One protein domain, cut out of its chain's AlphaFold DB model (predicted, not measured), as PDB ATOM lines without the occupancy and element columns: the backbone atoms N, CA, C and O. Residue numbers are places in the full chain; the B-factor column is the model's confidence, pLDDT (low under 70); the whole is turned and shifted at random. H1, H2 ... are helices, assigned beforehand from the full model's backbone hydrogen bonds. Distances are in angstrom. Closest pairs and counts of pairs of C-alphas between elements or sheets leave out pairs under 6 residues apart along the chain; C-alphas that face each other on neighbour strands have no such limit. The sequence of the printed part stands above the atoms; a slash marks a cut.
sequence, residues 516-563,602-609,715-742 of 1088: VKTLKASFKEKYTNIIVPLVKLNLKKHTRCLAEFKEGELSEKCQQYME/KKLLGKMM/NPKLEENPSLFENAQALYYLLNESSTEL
ATOM      1  N   VAL A 516     -28.587  53.998 -18.459       80.00
ATOM      2  CA  VAL A 516     -27.674  54.965 -17.818       80.00
ATOM      3  C   VAL A 516     -27.495  56.210 -18.680       80.00
ATOM      4  O   VAL A 516     -27.196  56.115 -19.872       80.00
ATOM      5  N   LYS A 517     -27.663  57.392 -18.067       68.81
ATOM      6  CA  LYS A 517     -27.430  58.690 -18.725       68.81
ATOM      7  C   LYS A 517     -25.934  59.004 -18.846       68.81
ATOM      8  O   LYS A 517     -25.491  59.463 -19.896       68.81
ATOM      9  N   THR A 518     -25.150  58.694 -17.809       68.12
ATOM     10  CA  THR A 518     -23.687  58.859 -17.778       68.12
ATOM     11  C   THR A 518     -23.000  57.578 -17.309       68.12
ATOM     12  O   THR A 518     -23.568  56.801 -16.540       68.12
ATOM     13  N   LEU A 519     -21.762  57.330 -17.757       70.38
ATOM     14  CA  LEU A 519     -20.994  56.181 -17.263       70.38
ATOM     15  C   LEU A 519     -20.637  56.339 -15.778       70.38
ATOM     16  O   LEU A 519     -20.641  55.346 -15.058       70.38
ATOM     17  N   LYS A 520     -20.413  57.568 -15.294       70.12
ATOM     18  CA  LYS A 520     -20.157  57.858 -13.875       70.12
ATOM     19  C   LYS A 520     -21.316  57.416 -12.971       70.12
ATOM     20  O   LYS A 520     -21.067  56.818 -11.929       70.12
ATOM     21  N   ALA A 521     -22.570  57.615 -13.397       70.38
ATOM     22  CA  ALA A 521     -23.744  57.172 -12.639       70.38
ATOM     23  C   ALA A 521     -23.738  55.654 -12.371       70.38
ATOM     24  O   ALA A 521     -24.114  55.217 -11.290       70.38
ATOM     25  N   SER A 522     -23.210  54.846 -13.301       72.38
ATOM     26  CA  SER A 522     -23.098  53.389 -13.110       72.38
ATOM     27  C   SER A 522     -22.137  52.974 -11.985       72.38
ATOM     28  O   SER A 522     -22.251  51.863 -11.472       72.38
ATOM     29  N   PHE A 523     -21.219  53.858 -11.574       72.31
ATOM     30  CA  PHE A 523     -20.305  53.634 -10.447       72.31
ATOM     31  C   PHE A 523     -20.870  54.110  -9.107       72.31
ATOM     32  O   PHE A 523     -20.393  53.647  -8.075       72.31
ATOM     33  N   LYS A 524     -21.888  54.983  -9.110       80.31
ATOM     34  CA  LYS A 524     -22.639  55.341  -7.894       80.31
ATOM     35  C   LYS A 524     -23.584  54.214  -7.445       80.31
ATOM     36  O   LYS A 524     -23.984  54.156  -6.291       80.31
ATOM     37  N   GLU A 525     -23.924  53.290  -8.344       80.94
ATOM     38  CA  GLU A 525     -24.797  52.151  -8.049       80.94
ATOM     39  C   GLU A 525     -24.197  51.205  -7.001       80.94
ATOM     40  O   GLU A 525     -23.127  50.618  -7.204       80.94
ATOM     41  N   LYS A 526     -24.935  50.972  -5.909       82.50
ATOM     42  CA  LYS A 526     -24.510  50.092  -4.809       82.50
ATOM     43  C   LYS A 526     -24.189  48.682  -5.327       82.50
ATOM     44  O   LYS A 526     -24.930  48.108  -6.129       82.50
ATOM     45  N   TYR A 527     -23.084  48.088  -4.867       80.88
ATOM     46  CA  TYR A 527     -22.679  46.729  -5.276       80.88
ATOM     47  C   TYR A 527     -23.634  45.636  -4.785       80.88
ATOM     48  O   TYR A 527     -23.700  44.562  -5.380       80.88
ATOM     49  N   THR A 528     -24.419  45.917  -3.748       79.25
ATOM     50  CA  THR A 528     -25.495  45.040  -3.272       79.25
ATOM     51  C   THR A 528     -26.557  44.786  -4.347       79.25
ATOM     52  O   THR A 528     -27.126  43.695  -4.375       79.25
ATOM     53  N   ASN A 529     -26.745  45.715  -5.295       83.81
ATOM     54  CA  ASN A 529     -27.683  45.571  -6.417       83.81
ATOM     55  C   ASN A 529     -27.273  44.461  -7.405       83.81
ATOM     56  O   ASN A 529     -28.134  43.923  -8.100       83.81
ATOM     57  N   ILE A 530     -25.997  44.033  -7.409       83.06
ATOM     58  CA  ILE A 530     -25.555  42.854  -8.178       83.06
ATOM     59  C   ILE A 530     -26.329  41.612  -7.732       83.06
ATOM     60  O   ILE A 530     -26.653  40.759  -8.558       83.06
ATOM     61  N   ILE A 531     -26.686  41.516  -6.447       84.75
ATOM     62  CA  ILE A 531     -27.545  40.456  -5.918       84.75
ATOM     63  C   ILE A 531     -29.004  40.820  -6.225       84.75
ATOM     64  O   ILE A 531     -29.811  41.081  -5.337       84.75
ATOM     65  N   VAL A 532     -29.362  40.782  -7.510       85.00
ATOM     66  CA  VAL A 532     -30.708  41.072  -8.037       85.00
ATOM     67  C   VAL A 532     -31.848  40.381  -7.261       85.00
ATOM     68  O   VAL A 532     -32.912  40.987  -7.108       85.00
ATOM     69  N   PRO A 533     -31.694  39.153  -6.714       83.81
ATOM     70  CA  PRO A 533     -32.703  38.579  -5.824       83.81
ATOM     71  C   PRO A 533     -33.105  39.465  -4.630       83.81
ATOM     72  O   PRO A 533     -34.266  39.412  -4.233       83.81
ATOM     73  N   LEU A 534     -32.205  40.293  -4.085       83.38
ATOM     74  CA  LEU A 534     -32.520  41.251  -3.016       83.38
ATOM     75  C   LEU A 534     -33.430  42.379  -3.518       83.38
ATOM     76  O   LEU A 534     -34.443  42.667  -2.888       83.38
ATOM     77  N   VAL A 535     -33.149  42.931  -4.703       83.38
ATOM     78  CA  VAL A 535     -34.013  43.933  -5.359       83.38
ATOM     79  C   VAL A 535     -35.415  43.360  -5.597       83.38
ATOM     80  O   VAL A 535     -36.427  43.987  -5.280       83.38
ATOM     81  N   LYS A 536     -35.494  42.106  -6.068       84.50
ATOM     82  CA  LYS A 536     -36.767  41.383  -6.226       84.50
ATOM     83  C   LYS A 536     -37.515  41.235  -4.891       84.50
ATOM     84  O   LYS A 536     -38.740  41.351  -4.865       84.50
ATOM     85  N   LEU A 537     -36.808  40.946  -3.796       84.75
ATOM     86  CA  LEU A 537     -37.403  40.816  -2.462       84.75
ATOM     87  C   LEU A 537     -37.955  42.151  -1.948       84.75
ATOM     88  O   LEU A 537     -39.054  42.153  -1.397       84.75
ATOM     89  N   ASN A 538     -37.261  43.265  -2.181       84.88
ATOM     90  CA  ASN A 538     -37.754  44.597  -1.822       84.88
ATOM     91  C   ASN A 538     -39.035  44.936  -2.591       84.88
ATOM     92  O   ASN A 538     -40.060  45.233  -1.984       84.88
ATOM     93  N   LEU A 539     -39.047  44.740  -3.915       84.50
ATOM     94  CA  LEU A 539     -40.263  44.911  -4.724       84.50
ATOM     95  C   LEU A 539     -41.424  44.036  -4.241       84.50
ATOM     96  O   LEU A 539     -42.575  44.474  -4.233       84.50
ATOM     97  N   LYS A 540     -41.137  42.804  -3.803       86.56
ATOM     98  CA  LYS A 540     -42.145  41.910  -3.223       86.56
ATOM     99  C   LYS A 540     -42.722  42.486  -1.925       86.56
ATOM    100  O   LYS A 540     -43.927  42.382  -1.719       86.56
ATOM    101  N   LYS A 541     -41.900  43.078  -1.052       85.00
ATOM    102  CA  LYS A 541     -42.380  43.718   0.185       85.00
ATOM    103  C   LYS A 541     -43.266  44.927  -0.134       85.00
ATOM    104  O   LYS A 541     -44.376  44.996   0.386       85.00
ATOM    105  N   HIS A 542     -42.836  45.805  -1.044       83.38
ATOM    106  CA  HIS A 542     -43.608  46.991  -1.440       83.38
ATOM    107  C   HIS A 542     -44.954  46.633  -2.081       83.38
ATOM    108  O   HIS A 542     -45.989  47.159  -1.682       83.38
ATOM    109  N   THR A 543     -44.966  45.692  -3.030       83.81
ATOM    110  CA  THR A 543     -46.211  45.263  -3.696       83.81
ATOM    111  C   THR A 543     -47.177  44.571  -2.738       83.81
ATOM    112  O   THR A 543     -48.385  44.758  -2.864       83.81
ATOM    113  N   ARG A 544     -46.667  43.836  -1.737       85.75
ATOM    114  CA  ARG A 544     -47.490  43.281  -0.653       85.75
ATOM    115  C   ARG A 544     -48.157  44.381   0.162       85.75
ATOM    116  O   ARG A 544     -49.372  44.356   0.313       85.75
ATOM    117  N   CYS A 545     -47.379  45.335   0.671       83.12
ATOM    118  CA  CYS A 545     -47.937  46.389   1.511       83.12
ATOM    119  C   CYS A 545     -48.942  47.239   0.729       83.12
ATOM    120  O   CYS A 545     -49.972  47.623   1.277       83.12
ATOM    121  N   LEU A 546     -48.694  47.472  -0.568       81.75
ATOM    122  CA  LEU A 546     -49.632  48.199  -1.422       81.75
ATOM    123  C   LEU A 546     -50.949  47.431  -1.569       81.75
ATOM    124  O   LEU A 546     -52.007  48.039  -1.494       81.75
ATOM    125  N   ALA A 547     -50.905  46.105  -1.715       81.38
ATOM    126  CA  ALA A 547     -52.108  45.277  -1.758       81.38
ATOM    127  C   ALA A 547     -52.910  45.315  -0.439       81.38
ATOM    128  O   ALA A 547     -54.134  45.423  -0.478       81.38
ATOM    129  N   GLU A 548     -52.229  45.258   0.711       80.56
ATOM    130  CA  GLU A 548     -52.849  45.283   2.051       80.56
ATOM    131  C   GLU A 548     -53.532  46.630   2.357       80.56
ATOM    132  O   GLU A 548     -54.562  46.676   3.025       80.56
ATOM    133  N   PHE A 549     -53.038  47.731   1.783       75.06
ATOM    134  CA  PHE A 549     -53.577  49.077   2.003       75.06
ATOM    135  C   PHE A 549     -55.051  49.263   1.587       75.06
ATOM    136  O   PHE A 549     -55.720  50.204   2.027       75.06
ATOM    137  N   LYS A 550     -55.599  48.371   0.751       67.06
ATOM    138  CA  LYS A 550     -57.028  48.371   0.402       67.06
ATOM    139  C   LYS A 550     -57.927  48.121   1.613       67.06
ATOM    140  O   LYS A 550     -59.028  48.668   1.663       67.06
ATOM    141  N   GLU A 551     -57.474  47.296   2.552       58.50
ATOM    142  CA  GLU A 551     -58.267  46.831   3.696       58.50
ATOM    143  C   GLU A 551     -58.211  47.799   4.890       58.50
ATOM    144  O   GLU A 551     -58.915  47.595   5.872       58.50
ATOM    145  N   GLY A 552     -57.434  48.888   4.799       59.00
ATOM    146  CA  GLY A 552     -57.334  49.928   5.833       59.00
ATOM    147  C   GLY A 552     -56.466  49.548   7.040       59.00
ATOM    148  O   GLY A 552     -55.948  50.434   7.712       59.00
ATOM    149  N   GLU A 553     -56.226  48.256   7.267       59.97
ATOM    150  CA  GLU A 553     -55.319  47.733   8.290       59.97
ATOM    151  C   GLU A 553     -54.057  47.154   7.630       59.97
ATOM    152  O   GLU A 553     -54.081  46.095   7.005       59.97
ATOM    153  N   LEU A 554     -52.930  47.862   7.752       67.19
ATOM    154  CA  LEU A 554     -51.619  47.325   7.376       67.19
ATOM    155  C   LEU A 554     -51.219  46.240   8.380       67.19
ATOM    156  O   LEU A 554     -51.333  46.446   9.588       67.19
ATOM    157  N   SER A 555     -50.696  45.108   7.905       70.81
ATOM    158  CA  SER A 555     -50.146  44.102   8.818       70.81
ATOM    159  C   SER A 555     -48.994  44.682   9.650       70.81
ATOM    160  O   SER A 555     -48.255  45.548   9.179       70.81
ATOM    161  N   GLU A 556     -48.768  44.148  10.854       71.56
ATOM    162  CA  GLU A 556     -47.639  44.529  11.728       71.56
ATOM    163  C   GLU A 556     -46.291  44.473  10.975       71.56
ATOM    164  O   GLU A 556     -45.421  45.319  11.146       71.56
ATOM    165  N   LYS A 557     -46.159  43.532  10.028       74.75
ATOM    166  CA  LYS A 557     -44.987  43.390   9.147       74.75
ATOM    167  C   LYS A 557     -44.850  44.484   8.090       74.75
ATOM    168  O   LYS A 557     -43.750  44.666   7.576       74.75
ATOM    169  N   CYS A 558     -45.941  45.109   7.665       74.94
ATOM    170  CA  CYS A 558     -45.899  46.255   6.764       74.94
ATOM    171  C   CYS A 558     -45.710  47.558   7.538       74.94
ATOM    172  O   CYS A 558     -44.975  48.408   7.056       74.94
ATOM    173  N   GLN A 559     -46.266  47.679   8.745       73.62
ATOM    174  CA  GLN A 559     -46.004  48.808   9.641       73.62
ATOM    175  C   GLN A 559     -44.519  48.883  10.027       73.62
ATOM    176  O   GLN A 559     -43.871  49.876   9.720       73.62
ATOM    177  N   GLN A 560     -43.943  47.788  10.540       75.06
ATOM    178  CA  GLN A 560     -42.507  47.699  10.856       75.06
ATOM    179  C   GLN A 560     -41.614  47.990   9.644       75.06
ATOM    180  O   GLN A 560     -40.574  48.620   9.764       75.06
ATOM    181  N   TYR A 561     -42.019  47.539   8.456       72.38
ATOM    182  CA  TYR A 561     -41.249  47.779   7.240       72.38
ATOM    183  C   TYR A 561     -41.296  49.242   6.779       72.38
ATOM    184  O   TYR A 561     -40.314  49.736   6.238       72.38
ATOM    185  N   MET A 562     -42.423  49.929   6.978       69.06
ATOM    186  CA  MET A 562     -42.521  51.364   6.708       69.06
ATOM    187  C   MET A 562     -41.682  52.172   7.709       69.06
ATOM    188  O   MET A 562     -41.031  53.121   7.295       69.06
ATOM    189  N   GLU A 563     -41.624  51.756   8.978       72.06
ATOM    190  CA  GLU A 563     -40.742  52.361   9.991       72.06
ATOM    191  C   GLU A 563     -39.248  52.137   9.678       72.06
ATOM    192  O   GLU A 563     -38.456  53.066   9.793       72.06
ATOM    193  N   LYS A 602     -53.122  59.588   0.620       71.00
ATOM    194  CA  LYS A 602     -52.374  60.005  -0.579       71.00
ATOM    195  C   LYS A 602     -50.869  60.097  -0.317       71.00
ATOM    196  O   LYS A 602     -50.093  59.601  -1.129       71.00
ATOM    197  N   LYS A 603     -50.457  60.666   0.822       69.62
ATOM    198  CA  LYS A 603     -49.040  60.780   1.209       69.62
ATOM    199  C   LYS A 603     -48.377  59.408   1.339       69.62
ATOM    200  O   LYS A 603     -47.301  59.188   0.789       69.62
ATOM    201  N   LEU A 604     -49.038  58.470   2.018       69.12
ATOM    202  CA  LEU A 604     -48.513  57.120   2.234       69.12
ATOM    203  C   LEU A 604     -48.429  56.333   0.919       69.12
ATOM    204  O   LEU A 604     -47.431  55.673   0.646       69.12
ATOM    205  N   LEU A 605     -49.438  56.476   0.060       74.19
ATOM    206  CA  LEU A 605     -49.454  55.865  -1.266       74.19
ATOM    207  C   LEU A 605     -48.371  56.460  -2.190       74.19
ATOM    208  O   LEU A 605     -47.745  55.718  -2.946       74.19
ATOM    209  N   GLY A 606     -48.087  57.763  -2.072       73.50
ATOM    210  CA  GLY A 606     -46.951  58.431  -2.716       73.50
ATOM    211  C   GLY A 606     -45.606  57.825  -2.309       73.50
ATOM    212  O   GLY A 606     -44.864  57.373  -3.183       73.50
ATOM    213  N   LYS A 607     -45.348  57.694  -0.999       72.06
ATOM    214  CA  LYS A 607     -44.126  57.055  -0.470       72.06
ATOM    215  C   LYS A 607     -43.948  55.626  -0.992       72.06
ATOM    216  O   LYS A 607     -42.885  55.232  -1.459       72.06
ATOM    217  N   MET A 608     -45.009  54.819  -0.980       73.69
ATOM    218  CA  MET A 608     -44.932  53.432  -1.461       73.69
ATOM    219  C   MET A 608     -44.569  53.344  -2.948       73.69
ATOM    220  O   MET A 608     -43.823  52.445  -3.350       73.69
ATOM    221  N   MET A 609     -45.069  54.277  -3.762       79.25
ATOM    222  CA  MET A 609     -44.714  54.365  -5.177       79.25
ATOM    223  C   MET A 609     -43.277  54.831  -5.392       79.25
ATOM    224  O   MET A 609     -42.608  54.322  -6.292       79.25
ATOM    225  N   ASN A 715     -50.725  53.121 -11.742       86.94
ATOM    226  CA  ASN A 715     -50.992  54.534 -11.487       86.94
ATOM    227  C   ASN A 715     -51.559  54.696 -10.060       86.94
ATOM    228  O   ASN A 715     -52.542  54.016  -9.732       86.94
ATOM    229  N   PRO A 716     -50.950  55.556  -9.219       81.00
ATOM    230  CA  PRO A 716     -51.368  55.756  -7.836       81.00
ATOM    231  C   PRO A 716     -52.734  56.431  -7.673       81.00
ATOM    232  O   PRO A 716     -53.355  56.312  -6.618       81.00
ATOM    233  N   LYS A 717     -53.215  57.151  -8.692       83.19
ATOM    234  CA  LYS A 717     -54.484  57.881  -8.641       83.19
ATOM    235  C   LYS A 717     -55.652  56.906  -8.739       83.19
ATOM    236  O   LYS A 717     -55.914  56.330  -9.797       83.19
ATOM    237  N   LEU A 718     -56.368  56.716  -7.632       79.38
ATOM    238  CA  LEU A 718     -57.454  55.737  -7.524       79.38
ATOM    239  C   LEU A 718     -58.646  56.063  -8.436       79.38
ATOM    240  O   LEU A 718     -59.355  55.149  -8.858       79.38
ATOM    241  N   GLU A 719     -58.848  57.334  -8.791       81.88
ATOM    242  CA  GLU A 719     -59.865  57.759  -9.757       81.88
ATOM    243  C   GLU A 719     -59.557  57.239 -11.170       81.88
ATOM    244  O   GLU A 719     -60.466  56.888 -11.926       81.88
ATOM    245  N   GLU A 720     -58.271  57.173 -11.519       82.06
ATOM    246  CA  GLU A 720     -57.775  56.708 -12.817       82.06
ATOM    247  C   GLU A 720     -57.517  55.188 -12.820       82.06
ATOM    248  O   GLU A 720     -57.609  54.540 -13.868       82.06
ATOM    249  N   ASN A 721     -57.238  54.599 -11.652       84.44
ATOM    250  CA  ASN A 721     -56.922  53.185 -11.471       84.44
ATOM    251  C   ASN A 721     -57.622  52.578 -10.236       84.44
ATOM    252  O   ASN A 721     -56.981  52.315  -9.214       84.44
ATOM    253  N   PRO A 722     -58.925  52.258 -10.329       84.69
ATOM    254  CA  PRO A 722     -59.662  51.658  -9.214       84.69
ATOM    255  C   PRO A 722     -59.181  50.241  -8.864       84.69
ATOM    256  O   PRO A 722     -59.532  49.728  -7.806       84.69
ATOM    257  N   SER A 723     -58.401  49.604  -9.746       85.56
ATOM    258  CA  SER A 723     -57.862  48.250  -9.571       85.56
ATOM    259  C   SER A 723     -56.404  48.229  -9.099       85.56
ATOM    260  O   SER A 723     -55.745  47.194  -9.204       85.56
ATOM    261  N   LEU A 724     -55.868  49.357  -8.615       84.75
ATOM    262  CA  LEU A 724     -54.471  49.480  -8.183       84.75
ATOM    263  C   LEU A 724     -54.072  48.388  -7.182       84.75
ATOM    264  O   LEU A 724     -53.017  47.771  -7.315       84.75
ATOM    265  N   PHE A 725     -54.928  48.127  -6.201       85.69
ATOM    266  CA  PHE A 725     -54.641  47.186  -5.125       85.69
ATOM    267  C   PHE A 725     -54.705  45.729  -5.586       85.69
ATOM    268  O   PHE A 725     -53.842  44.930  -5.232       85.69
ATOM    269  N   GLU A 726     -55.674  45.382  -6.433       85.31
ATOM    270  CA  GLU A 726     -55.742  44.074  -7.082       85.31
ATOM    271  C   GLU A 726     -54.516  43.851  -7.975       85.31
ATOM    272  O   GLU A 726     -53.917  42.773  -7.961       85.31
ATOM    273  N   ASN A 727     -54.102  44.877  -8.720       88.19
ATOM    274  CA  ASN A 727     -52.909  44.838  -9.560       88.19
ATOM    275  C   ASN A 727     -51.640  44.645  -8.709       88.19
ATOM    276  O   ASN A 727     -50.785  43.825  -9.051       88.19
ATOM    277  N   ALA A 728     -51.536  45.336  -7.571       85.94
ATOM    278  CA  ALA A 728     -50.450  45.164  -6.609       85.94
ATOM    279  C   ALA A 728     -50.429  43.746  -6.015       85.94
ATOM    280  O   ALA A 728     -49.367  43.127  -5.937       85.94
ATOM    281  N   GLN A 729     -51.598  43.189  -5.686       85.62
ATOM    282  CA  GLN A 729     -51.737  41.816  -5.201       85.62
ATOM    283  C   GLN A 729     -51.283  40.796  -6.254       85.62
ATOM    284  O   GLN A 729     -50.563  39.846  -5.937       85.62
ATOM    285  N   ALA A 730     -51.657  41.002  -7.518       85.75
ATOM    286  CA  ALA A 730     -51.247  40.132  -8.612       85.75
ATOM    287  C   ALA A 730     -49.735  40.217  -8.884       85.75
ATOM    288  O   ALA A 730     -49.096  39.189  -9.116       85.75
ATOM    289  N   LEU A 731     -49.131  41.409  -8.781       87.69
ATOM    290  CA  LEU A 731     -47.675  41.584  -8.851       87.69
ATOM    291  C   LEU A 731     -46.956  40.933  -7.664       87.69
ATOM    292  O   LEU A 731     -45.926  40.286  -7.858       87.69
ATOM    293  N   TYR A 732     -47.498  41.041  -6.450       87.88
ATOM    294  CA  TYR A 732     -46.963  40.354  -5.276       87.88
ATOM    295  C   TYR A 732     -46.954  38.833  -5.475       87.88
ATOM    296  O   TYR A 732     -45.923  38.185  -5.266       87.88
ATOM    297  N   TYR A 733     -48.072  38.263  -5.934       84.94
ATOM    298  CA  TYR A 733     -48.187  36.832  -6.220       84.94
ATOM    299  C   TYR A 733     -47.210  36.391  -7.315       84.94
ATOM    300  O   TYR A 733     -46.505  35.396  -7.149       84.94
ATOM    301  N   LEU A 734     -47.069  37.184  -8.382       86.31
ATOM    302  CA  LEU A 734     -46.069  36.961  -9.425       86.31
ATOM    303  C   LEU A 734     -44.643  36.942  -8.857       86.31
ATOM    304  O   LEU A 734     -43.856  36.048  -9.166       86.31
ATOM    305  N   LEU A 735     -44.279  37.917  -8.026       85.19
ATOM    306  CA  LEU A 735     -42.939  37.996  -7.446       85.19
ATOM    307  C   LEU A 735     -42.679  36.852  -6.457       85.19
ATOM    308  O   LEU A 735     -41.548  36.361  -6.381       85.19
ATOM    309  N   ASN A 736     -43.708  36.405  -5.735       81.06
ATOM    310  CA  ASN A 736     -43.618  35.308  -4.781       81.06
ATOM    311  C   ASN A 736     -43.522  33.938  -5.470       81.06
ATOM    312  O   ASN A 736     -42.564  33.200  -5.244       81.06
ATOM    313  N   GLU A 737     -44.481  33.620  -6.336       76.88
ATOM    314  CA  GLU A 737     -44.685  32.274  -6.884       76.88
ATOM    315  C   GLU A 737     -44.197  32.122  -8.327       76.88
ATOM    316  O   GLU A 737     -44.078  31.011  -8.837       76.88
ATOM    317  N   SER A 738     -43.844  33.227  -8.993       75.50
ATOM    318  CA  SER A 738     -43.509  33.253 -10.428       75.50
ATOM    319  C   SER A 738     -44.656  32.730 -11.307       75.50
ATOM    320  O   SER A 738     -44.415  32.096 -12.338       75.50
ATOM    321  N   SER A 739     -45.897  32.991 -10.880       79.12
ATOM    322  CA  SER A 739     -47.139  32.620 -11.564       79.12
ATOM    323  C   SER A 739     -47.901  33.860 -12.032       79.12
ATOM    324  O   SER A 739     -48.039  34.836 -11.296       79.12
ATOM    325  N   THR A 740     -48.404  33.816 -13.265       85.25
ATOM    326  CA  THR A 740     -49.200  34.874 -13.904       85.25
ATOM    327  C   THR A 740     -50.710  34.645 -13.785       85.25
ATOM    328  O   THR A 740     -51.483  35.435 -14.316       85.25
ATOM    329  N   GLU A 741     -51.167  33.613 -13.068       82.62
ATOM    330  CA  GLU A 741     -52.589  33.227 -13.001       82.62
ATOM    331  C   GLU A 741     -53.512  34.354 -12.509       82.62
ATOM    332  O   GLU A 741     -54.555  34.607 -13.114       82.62
ATOM    333  N   LEU A 742     -53.116  35.087 -11.458       82.88
ATOM    334  CA  LEU A 742     -53.884  36.245 -10.976       82.88
ATOM    335  C   LEU A 742     -53.875  37.415 -11.970       82.88
ATOM    336  O   LEU A 742     -54.841  38.166 -12.044       82.88
TER     337      LEU A 742
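What this domain is: This is residues 516 to 563, 602 to 609 and 715 to 742 of the 1088 residues of an uncharacterized protein of Halobacteriovorax sp (UniProt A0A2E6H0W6). Long helix H3 is the axis; H6 packs slantwise on it, H5 meets it with H3's residues 542 to 546 alone and H4 is near it, while residues 516 to 535, with H1, H2 and the first residues of H3, stick out as an arm. The 84 printed residues hold six named helices, H1 to H6, and no named strand: all helix. The whole is loose, radius of gyration of the C-alphas 15.1 A, spanning 42 by 29 by 27 A.

How they stand to each other: Start at H1, residues 521 to 524, which touches no helix. H2, residues 527 to 530, is close but not clearly touching H3, residues 532 to 551; closest C-alphas Asn 529 and Val 535, 6.6 A. So is H4, residues 556 to 563; Cys 545 and Cys 558, 5.6 A. H5, residues 602 to 609, only just touches H3's residues 542 to 546, with 3 pairs of C-alphas within 8 A; closest His 542 and Met 608, 6.6 A. H6, residues 724 to 737, touches H3 at a steep tilt of 38 degrees, opposite ways; closest Ala 547 and Phe 725, 4.6 A. Every O i to N i+4 pair is within hydrogen-bond range in H4, H5 and H6, 14 of 16 in H3; H1 and H2 are too short.

Where its parts are: Find C-alpha 532 at (-30.708, 41.072, -8.037); H3 runs 30.5 A from there. H6 runs 19.8 A to C-alpha 737 at (-44.685, 32.274, -6.884).

The domain as a whole: Cuts leave 17.5 A between C-alphas 563 and 602 and 8.9 A between 609 and 715. The pLDDT is under 70 at residues 517 to 518, 550 to 554, 562 and 603 to 604.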